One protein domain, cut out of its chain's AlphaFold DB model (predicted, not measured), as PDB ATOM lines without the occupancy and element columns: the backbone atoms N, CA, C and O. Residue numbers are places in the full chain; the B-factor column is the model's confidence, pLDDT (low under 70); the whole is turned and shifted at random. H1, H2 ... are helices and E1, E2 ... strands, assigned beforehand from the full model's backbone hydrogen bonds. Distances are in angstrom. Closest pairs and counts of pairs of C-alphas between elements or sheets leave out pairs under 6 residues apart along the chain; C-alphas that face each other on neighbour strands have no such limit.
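What this domain is: This is residues 155 to 222 of the 244 residues of an uncharacterized protein of Gemmataceae bacterium (UniProt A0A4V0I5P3). A strongly twisted sheet of three strands has the long helix H3 packed along one face, over E1 and E3, in two layers; the short helices H1 and H2 make a corner near one end of the sheet. The 68 printed residues include three named helices and three named strands, in the order E1 H1 H2 E2 E3 H3, class mixed. The sheet's order is E1 E3 E2, all antiparallel. The whole is compact, with a radius of gyration of the C-alphas of 11.5 A and spans of 33 by 23 by 17 A.

Where its parts are: Find C-alpha 196 at (-15.797, -57.704, 28.139); from there E3, residues 196 to 203, runs 21.9 A. E1 is residues 166 to 170, 13.5 A, and E2 residues 189 to 193, 12.4 A. H3, residues 210 to 222, runs 18.3 A to C-alpha 222 at (-28.221, -45.318, 30.445). H1 is residues 172 to 175; H2 is residues 178 to 183.

How they stand to each other: Look at N 168 and O 201, 3.0 A apart, for antiparallel E1 and E3. The hairpin E2 and E3 has N 191 and O 198 at 2.9 A. E1, H1 H2, E2 form a split strand-helix-strand unit, two strands of one sheet that are not neighbours, with helices between them along the chain and E3 between them in the sheet; its crossover is right-handed. H3 is on the sheet at a height of 8.7 A, along the strands, at 20 degrees to E1 on the local plane; its closest C-alphas to E3 are Leu 214 and Ala 203, 6.2 A. H1 only grazes the sheet, with residues 172 to 174. H1 and H2 touch only at the corner, closest C-alphas Pro 172 and Pro 178, 4.9 A. Every O i to N i+4 pair is within hydrogen-bond range in H3, 1 of 2 in H2; H1 is too short for one.

The domain as a whole: The C-alphas farthest apart, of Gly 163 and Glu 179, are 34.2 A apart. The printed part has no cut and no long link. Residues 204 to 209 have pLDDT under 70.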
ATOM      1  N   LEU A 155     -29.671 -53.401  36.255       89.75
ATOM      2  CA  LEU A 155     -28.326 -52.878  36.422       89.75
ATOM      3  C   LEU A 155     -27.660 -53.519  37.656       89.75
ATOM      4  O   LEU A 155     -28.260 -53.583  38.731       89.75
ATOM      5  N   PRO A 156     -26.403 -53.992  37.550       87.81
ATOM      6  CA  PRO A 156     -25.683 -54.529  38.688       87.81
ATOM      7  C   PRO A 156     -25.571 -53.500  39.807       87.81
ATOM      8  O   PRO A 156     -25.127 -52.371  39.598       87.81
ATOM      9  N   TYR A 157     -25.884 -53.926  41.026       88.00
ATOM     10  CA  TYR A 157     -25.719 -53.071  42.190       88.00
ATOM     11  C   TYR A 157     -24.261 -52.608  42.349       88.00
ATOM     12  O   TYR A 157     -23.344 -53.432  42.219       88.00
ATOM     13  N   PRO A 158     -24.019 -51.333  42.723       91.44
ATOM     14  CA  PRO A 158     -22.663 -50.852  42.933       91.44
ATOM     15  C   PRO A 158     -21.956 -51.643  44.032       91.44
ATOM     16  O   PRO A 158     -22.547 -51.953  45.078       91.44
ATOM     17  N   ARG A 159     -20.689 -51.970  43.773       90.44
ATOM     18  CA  ARG A 159     -19.816 -52.749  44.650       90.44
ATOM     19  C   ARG A 159     -18.936 -51.815  45.487       90.44
ATOM     20  O   ARG A 159     -18.465 -50.808  44.953       90.44
ATOM     21  N   PRO A 160     -18.702 -52.132  46.770       89.62
ATOM     22  CA  PRO A 160     -17.771 -51.375  47.595       89.62
ATOM     23  C   PRO A 160     -16.323 -51.611  47.144       89.62
ATOM     24  O   PRO A 160     -15.966 -52.699  46.691       89.62
ATOM     25  N   LEU A 161     -15.492 -50.588  47.304       86.62
ATOM     26  CA  LEU A 161     -14.044 -50.604  47.113       86.62
ATOM     27  C   LEU A 161     -13.335 -50.237  48.426       86.62
ATOM     28  O   LEU A 161     -13.956 -49.790  49.393       86.62
ATOM     29  N   SER A 162     -12.008 -50.381  48.451       83.31
ATOM     30  CA  SER A 162     -11.193 -49.875  49.559       83.31
ATOM     31  C   SER A 162     -11.363 -48.359  49.736       83.31
ATOM     32  O   SER A 162     -11.516 -47.606  48.764       83.31
ATOM     33  N   GLY A 163     -11.336 -47.915  50.996       80.75
ATOM     34  CA  GLY A 163     -11.473 -46.502  51.354       80.75
ATOM     35  C   GLY A 163     -12.904 -45.957  51.282       80.75
ATOM     36  O   GLY A 163     -13.076 -44.758  51.114       80.75
ATOM     37  N   GLY A 164     -13.929 -46.815  51.361       81.00
ATOM     38  CA  GLY A 164     -15.336 -46.384  51.419       81.00
ATOM     39  C   GLY A 164     -15.929 -45.909  50.087       81.00
ATOM     40  O   GLY A 164     -17.021 -45.348  50.068       81.00
ATOM     41  N   ARG A 165     -15.228 -46.142  48.973       85.44
ATOM     42  CA  ARG A 165     -15.692 -45.809  47.620       85.44
ATOM     43  C   ARG A 165     -16.627 -46.881  47.075       85.44
ATOM     44  O   ARG A 165     -16.572 -48.039  47.489       85.44
ATOM     45  N   PHE A 166     -17.428 -46.512  46.085       90.12
ATOM     46  CA  PHE A 166     -18.272 -47.447  45.345       90.12
ATOM     47  C   PHE A 166     -17.994 -47.361  43.851       90.12
ATOM     48  O   PHE A 166     -17.646 -46.298  43.336       90.12
ATOM     49  N   ARG A 167     -18.181 -48.491  43.169       92.38
ATOM     50  CA  ARG A 167     -18.061 -48.605  41.717       92.38
ATOM     51  C   ARG A 167     -19.193 -49.438  41.144       92.38
ATOM     52  O   ARG A 167     -19.527 -50.496  41.680       92.38
ATOM     53  N   VAL A 168     -19.740 -49.002  40.017       94.50
ATOM     54  CA  VAL A 168     -20.625 -49.816  39.178       94.50
ATOM     55  C   VAL A 168     -20.074 -49.855  37.764       94.50
ATOM     56  O   VAL A 168     -19.627 -48.847  37.227       94.50
ATOM     57  N   GLY A 169     -20.060 -51.050  37.186       94.94
ATOM     58  CA  GLY A 169     -19.583 -51.275  35.833       94.94
ATOM     59  C   GLY A 169     -20.729 -51.696  34.928       94.94
ATOM     60  O   GLY A 169     -21.316 -52.757  35.164       94.94
ATOM     61  N   VAL A 170     -20.983 -50.895  33.896       95.50
ATOM     62  CA  VAL A 170     -22.008 -51.110  32.868       95.50
ATOM     63  C   VAL A 170     -21.356 -51.718  31.624       95.50
ATOM     64  O   VAL A 170     -20.465 -51.090  31.045       95.50
ATOM     65  N   ALA A 171     -21.754 -52.921  31.213       94.69
ATOM     66  CA  ALA A 171     -21.314 -53.541  29.961       94.69
ATOM     67  C   ALA A 171     -22.424 -53.428  28.891       94.69
ATOM     68  O   ALA A 171     -23.545 -53.003  29.195       94.69
ATOM     69  N   PRO A 172     -22.144 -53.790  27.626       93.06
ATOM     70  CA  PRO A 172     -23.143 -53.733  26.559       93.06
ATOM     71  C   PRO A 172     -24.415 -54.543  26.839       93.06
ATOM     72  O   PRO A 172     -25.512 -54.118  26.480       93.06
ATOM     73  N   ALA A 173     -24.291 -55.686  27.517       89.19
ATOM     74  CA  ALA A 173     -25.428 -56.548  27.838       89.19
ATOM     75  C   ALA A 173     -26.440 -55.870  28.781       89.19
ATOM     76  O   ALA A 173     -27.643 -56.068  28.621       89.19
ATOM     77  N   GLU A 174     -25.976 -55.037  29.719       90.25
ATOM     78  CA  GLU A 174     -26.837 -54.270  30.629       90.25
ATOM     79  C   GLU A 174     -27.498 -53.050  29.957       90.25
ATOM     80  O   GLU A 174     -28.441 -52.481  30.505       90.25
ATOM     81  N   CYS A 175     -27.038 -52.661  28.764       87.88
ATOM     82  CA  CYS A 175     -27.585 -51.556  27.968       87.88
ATOM     83  C   CYS A 175     -28.470 -52.020  26.804       87.88
ATOM     84  O   CYS A 175     -28.841 -51.204  25.966       87.88
ATOM     85  N   PHE A 176     -28.798 -53.313  26.725       87.69
ATOM     86  CA  PHE A 176     -29.472 -53.916  25.570       87.69
ATOM     87  C   PHE A 176     -28.701 -53.782  24.246       87.69
ATOM     88  O   PHE A 176     -29.323 -53.711  23.194       87.69
ATOM     89  N   GLY A 177     -27.368 -53.772  24.282       90.31
ATOM     90  CA  GLY A 177     -26.530 -53.801  23.082       90.31
ATOM     91  C   GLY A 177     -25.418 -52.748  23.059       90.31
ATOM     92  O   GLY A 177     -25.430 -51.799  23.856       90.31
ATOM     93  N   PRO A 178     -24.431 -52.921  22.161       93.69
ATOM     94  CA  PRO A 178     -23.320 -51.987  21.997       93.69
ATOM     95  C   PRO A 178     -23.778 -50.591  21.553       93.69
ATOM     96  O   PRO A 178     -23.223 -49.603  22.015       93.69
ATOM     97  N   GLU A 179     -24.842 -50.476  20.758       93.62
ATOM     98  CA  GLU A 179     -25.298 -49.204  20.180       93.62
ATOM     99  C   GLU A 179     -25.781 -48.208  21.244       93.62
ATOM    100  O   GLU A 179     -25.546 -47.000  21.148       93.62
ATOM    101  N   VAL A 180     -26.454 -48.708  22.285       95.50
ATOM    102  CA  VAL A 180     -26.827 -47.905  23.457       95.50
ATOM    103  C   VAL A 180     -25.609 -47.691  24.342       95.50
ATOM    104  O   VAL A 180     -25.377 -46.576  24.807       95.50
ATOM    105  N   TRP A 181     -24.822 -48.744  24.577       96.31
ATOM    106  CA  TRP A 181     -23.658 -48.674  25.452       96.31
ATOM    107  C   TRP A 181     -22.647 -47.630  24.989       96.31
ATOM    108  O   TRP A 181     -22.201 -46.843  25.821       96.31
ATOM    109  N   ASP A 182     -22.351 -47.534  23.694       96.50
ATOM    110  CA  ASP A 182     -21.433 -46.549  23.108       96.50
ATOM    111  C   ASP A 182     -21.851 -45.112  23.433       96.50
ATOM    112  O   ASP A 182     -21.009 -44.278  23.774       96.50
ATOM    113  N   ARG A 183     -23.162 -44.853  23.464       96.31
ATOM    114  CA  ARG A 183     -23.759 -43.549  23.790       96.31
ATOM    115  C   ARG A 183     -23.776 -43.225  25.288       96.31
ATOM    116  O   ARG A 183     -24.055 -42.086  25.654       96.31
ATOM    117  N   VAL A 184     -23.475 -44.182  26.170       97.00
ATOM    118  CA  VAL A 184     -23.404 -43.938  27.621       97.00
ATOM    119  C   VAL A 184     -22.202 -43.049  27.952       97.00
ATOM    120  O   VAL A 184     -21.043 -43.433  27.761       97.00
ATOM    121  N   THR A 185     -22.474 -41.872  28.510       95.81
ATOM    122  CA  THR A 185     -21.480 -40.878  28.946       95.81
ATOM    123  C   THR A 185     -21.478 -40.726  30.473       95.81
ATOM    124  O   THR A 185     -22.226 -41.406  31.172       95.81
ATOM    125  N   GLY A 186     -20.582 -39.893  31.018       92.88
ATOM    126  CA  GLY A 186     -20.481 -39.655  32.469       92.88
ATOM    127  C   GLY A 186     -19.811 -40.780  33.270       92.88
ATOM    128  O   GLY A 186     -19.786 -40.724  34.496       92.88
ATOM    129  N   HIS A 187     -19.261 -41.790  32.593       93.56
ATOM    130  CA  HIS A 187     -18.409 -42.809  33.200       93.56
ATOM    131  C   HIS A 187     -16.983 -42.267  33.392       93.56
ATOM    132  O   HIS A 187     -16.528 -41.417  32.630       93.56
ATOM    133  N   ALA A 188     -16.268 -42.771  34.396       90.56
ATOM    134  CA  ALA A 188     -14.910 -42.348  34.726       90.56
ATOM    135  C   ALA A 188     -13.857 -42.995  33.813       90.56
ATOM    136  O   ALA A 188     -12.916 -42.339  33.376       90.56
ATOM    137  N   THR A 189     -14.004 -44.292  33.535       94.06
ATOM    138  CA  THR A 189     -13.042 -45.072  32.737       94.06
ATOM    139  C   THR A 189     -13.739 -46.204  31.991       94.06
ATOM    140  O   THR A 189     -14.770 -46.694  32.456       94.06
ATOM    141  N   VAL A 190     -13.143 -46.687  30.902       96.31
ATOM    142  CA  VAL A 190     -13.479 -47.983  30.291       96.31
ATOM    143  C   VAL A 190     -12.437 -49.011  30.732       96.31
ATOM    144  O   VAL A 190     -11.246 -48.710  30.774       96.31
ATOM    145  N   SER A 191     -12.873 -50.212  31.110       94.62
ATOM    146  CA  SER A 191     -11.990 -51.282  31.583       94.62
ATOM    147  C   SER A 191     -12.411 -52.636  31.020       94.62
ATOM    148  O   SER A 191     -13.602 -52.941  30.942       94.62
ATOM    149  N   THR A 192     -11.433 -53.463  30.652       95.56
ATOM    150  CA  THR A 192     -11.652 -54.844  30.213       95.56
ATOM    151  C   THR A 192     -11.807 -55.765  31.420       95.56
ATOM    152  O   THR A 192     -10.962 -55.806  32.313       95.56
ATOM    153  N   THR A 193     -12.891 -56.533  31.443       89.88
ATOM    154  CA  THR A 193     -13.218 -57.499  32.497       89.88
ATOM    155  C   THR A 193     -13.567 -58.856  31.883       89.88
ATOM    156  O   THR A 193     -13.642 -58.995  30.664       89.88
ATOM    157  N   SER A 194     -13.875 -59.860  32.707       87.25
ATOM    158  CA  SER A 194     -14.431 -61.132  32.219       87.25
ATOM    159  C   SER A 194     -15.788 -60.986  31.511       87.25
ATOM    160  O   SER A 194     -16.206 -61.900  30.810       87.25
ATOM    161  N   ARG A 195     -16.478 -59.848  31.686       83.56
ATOM    162  CA  ARG A 195     -17.717 -59.487  30.973       83.56
ATOM    163  C   ARG A 195     -17.459 -58.717  29.665       83.56
ATOM    164  O   ARG A 195     -18.409 -58.228  29.069       83.56
ATOM    165  N   GLY A 196     -16.200 -58.579  29.242       90.25
ATOM    166  CA  GLY A 196     -15.797 -57.704  28.139       90.25
ATOM    167  C   GLY A 196     -15.494 -56.280  28.607       90.25
ATOM    168  O   GLY A 196     -15.124 -56.068  29.769       90.25
ATOM    169  N   GLU A 197     -15.619 -55.311  27.700       96.00
ATOM    170  CA  GLU A 197     -15.438 -53.890  28.007       96.00
ATOM    171  C   GLU A 197     -16.595 -53.338  28.842       96.00
ATOM    172  O   GLU A 197     -17.770 -53.612  28.597       96.00
ATOM    173  N   VAL A 198     -16.248 -52.565  29.868       96.31
ATOM    174  CA  VAL A 198     -17.190 -52.053  30.862       96.31
ATOM    175  C   VAL A 198     -16.900 -50.580  31.133       96.31
ATOM    176  O   VAL A 198     -15.768 -50.215  31.455       96.31
ATOM    177  N   LYS A 199     -17.938 -49.743  31.065       96.94
ATOM    178  CA  LYS A 199     -17.913 -48.334  31.480       96.94
ATOM    179  C   LYS A 199     -18.089 -48.256  32.994       96.94
ATOM    180  O   LYS A 199     -19.119 -48.664  33.532       96.94
ATOM    181  N   MET A 200     -17.056 -47.781  33.682       95.62
ATOM    182  CA  MET A 200     -16.997 -47.706  35.141       95.62
ATOM    183  C   MET A 200     -17.473 -46.344  35.622       95.62
ATOM    184  O   MET A 200     -16.911 -45.318  35.244       95.62
ATOM    185  N   PHE A 201     -18.472 -46.344  36.493       94.44
ATOM    186  CA  PHE A 201     -18.890 -45.180  37.259       94.44
ATOM    187  C   PHE A 201     -18.348 -45.322  38.676       94.44
ATOM    188  O   PHE A 201     -18.519 -46.373  39.304       94.44
ATOM    189  N   ASP A 202     -17.739 -44.252  39.170       91.25
ATOM    190  CA  ASP A 202     -17.099 -44.197  40.477       91.25
ATOM    191  C   ASP A 202     -17.747 -43.116  41.332       91.25
ATOM    192  O   ASP A 202     -18.101 -42.046  40.839       91.25
ATOM    193  N   ALA A 203     -17.856 -43.380  42.630       85.44
ATOM    194  CA  ALA A 203     -18.177 -42.357  43.612       85.44
ATOM    195  C   ALA A 203     -16.968 -42.117  44.522       85.44
ATOM    196  O   ALA A 203     -16.438 -43.056  45.125       85.44
ATOM    197  N   ALA A 204     -16.516 -40.860  44.567       66.56
ATOM    198  CA  ALA A 204     -15.254 -40.461  45.185       66.56
ATOM    199  C   ALA A 204     -15.314 -40.348  46.720       66.56
ATOM    200  O   ALA A 204     -14.282 -40.521  47.366       66.56
ATOM    201  N   GLU A 205     -16.493 -40.118  47.306       66.44
ATOM    202  CA  GLU A 205     -16.660 -39.862  48.744       66.44
ATOM    203  C   GLU A 205     -17.516 -40.925  49.441       66.44
ATOM    204  O   GLU A 205     -18.518 -41.400  48.904       66.44
ATOM    205  N   ALA A 206     -17.126 -41.289  50.665       58.72
ATOM    206  CA  ALA A 206     -17.841 -42.262  51.480       58.72
ATOM    207  C   ALA A 206     -19.049 -41.618  52.182       58.72
ATOM    208  O   ALA A 206     -18.909 -40.644  52.917       58.72
ATOM    209  N   GLY A 207     -20.229 -42.211  52.002       60.72
ATOM    210  CA  GLY A 207     -21.468 -41.815  52.666       60.72
ATOM    211  C   GLY A 207     -22.576 -42.861  52.474       60.72
ATOM    212  O   GLY A 207     -22.536 -43.650  51.526       60.72
ATOM    213  N   PRO A 208     -23.582 -42.919  53.365       58.19
ATOM    214  CA  PRO A 208     -24.659 -43.911  53.285       58.19
ATOM    215  C   PRO A 208     -25.535 -43.762  52.026       58.19
ATOM    216  O   PRO A 208     -26.120 -44.743  51.568       58.19
ATOM    217  N   LEU A 209     -25.596 -42.564  51.434       66.19
ATOM    218  CA  LEU A 209     -26.365 -42.281  50.214       66.19
ATOM    219  C   LEU A 209     -25.569 -42.525  48.921       66.19
ATOM    220  O   LEU A 209     -26.173 -42.791  47.878       66.19
ATOM    221  N   THR A 210     -24.237 -42.576  49.007       79.69
ATOM    222  CA  THR A 210     -23.311 -42.661  47.869       79.69
ATOM    223  C   THR A 210     -23.603 -43.844  46.946       79.69
ATOM    224  O   THR A 210     -23.519 -43.735  45.725       79.69
ATOM    225  N   ARG A 211     -23.982 -45.001  47.506       85.94
ATOM    226  CA  ARG A 211     -24.296 -46.198  46.709       85.94
ATOM    227  C   ARG A 211     -25.566 -46.018  45.877       85.94
ATOM    228  O   ARG A 211     -25.595 -46.411  44.715       85.94
ATOM    229  N   VAL A 212     -26.617 -45.450  46.468       88.31
ATOM    230  CA  VAL A 212     -27.901 -45.218  45.787       88.31
ATOM    231  C   VAL A 212     -27.746 -44.127  44.733       88.31
ATOM    232  O   VAL A 212     -28.263 -44.262  43.627       88.31
ATOM    233  N   GLU A 213     -27.000 -43.074  45.054       89.50
ATOM    234  CA  GLU A 213     -26.690 -41.982  44.134       89.50
ATOM    235  C   GLU A 213     -25.879 -42.469  42.939       89.50
ATOM    236  O   GLU A 213     -26.276 -42.215  41.807       89.50
ATOM    237  N   LEU A 214     -24.824 -43.257  43.165       92.06
ATOM    238  CA  LEU A 214     -24.041 -43.851  42.084       92.06
ATOM    239  C   LEU A 214     -24.901 -44.737  41.175       92.06
ATOM    240  O   LEU A 214     -24.775 -44.683  39.952       92.06
ATOM    241  N   HIS A 215     -25.800 -45.530  41.766       92.25
ATOM    242  CA  HIS A 215     -26.718 -46.364  40.998       92.25
ATOM    243  C   HIS A 215     -27.666 -45.512  40.140       92.25
ATOM    244  O   HIS A 215     -27.830 -45.776  38.950       92.25
ATOM    245  N   ARG A 216     -28.229 -44.444  40.719       92.69
ATOM    246  CA  ARG A 216     -29.094 -43.487  40.017       92.69
ATOM    247  C   ARG A 216     -28.353 -42.775  38.886       92.69
ATOM    248  O   ARG A 216     -28.919 -42.637  37.810       92.69
ATOM    249  N   THR A 217     -27.106 -42.363  39.101       93.75
ATOM    250  CA  THR A 217     -26.269 -41.710  38.084       93.75
ATOM    251  C   THR A 217     -26.030 -42.625  36.887       93.75
ATOM    252  O   THR A 217     -26.200 -42.199  35.746       93.75
ATOM    253  N   ALA A 218     -25.697 -43.894  37.131       95.25
ATOM    254  CA  ALA A 218     -25.526 -44.869  36.059       95.25
ATOM    255  C   ALA A 218     -26.845 -45.128  35.303       95.25
ATOM    256  O   ALA A 218     -26.854 -45.122  34.074       95.25
ATOM    257  N   LEU A 219     -27.971 -45.282  36.014       95.56
ATOM    258  CA  LEU A 219     -29.296 -45.437  35.395       95.56
ATOM    259  C   LEU A 219     -29.707 -44.210  34.570       95.56
ATOM    260  O   LEU A 219     -30.265 -44.366  33.488       95.56
ATOM    261  N   ASP A 220     -29.417 -42.996  35.042       95.88
ATOM    262  CA  ASP A 220     -29.699 -41.756  34.314       95.88
ATOM    263  C   ASP A 220     -28.880 -41.663  33.018       95.88
ATOM    264  O   ASP A 220     -29.431 -41.347  31.961       95.88
ATOM    265  N   ALA A 221     -27.592 -42.019  33.072       96.81
ATOM    266  CA  ALA A 221     -26.725 -42.071  31.897       96.81
ATOM    267  C   ALA A 221     -27.215 -43.098  30.860       96.81
ATOM    268  O   ALA A 221     -27.272 -42.792  29.667       96.81
ATOM    269  N   ILE A 222     -27.630 -44.287  31.310       96.62
ATOM    270  CA  ILE A 222     -28.221 -45.318  30.445       96.62
ATOM    271  C   ILE A 222     -29.552 -44.830  29.866       96.62
ATOM    272  O   ILE A 222     -29.769 -44.943  28.666       96.62
TER     273      ILE A 222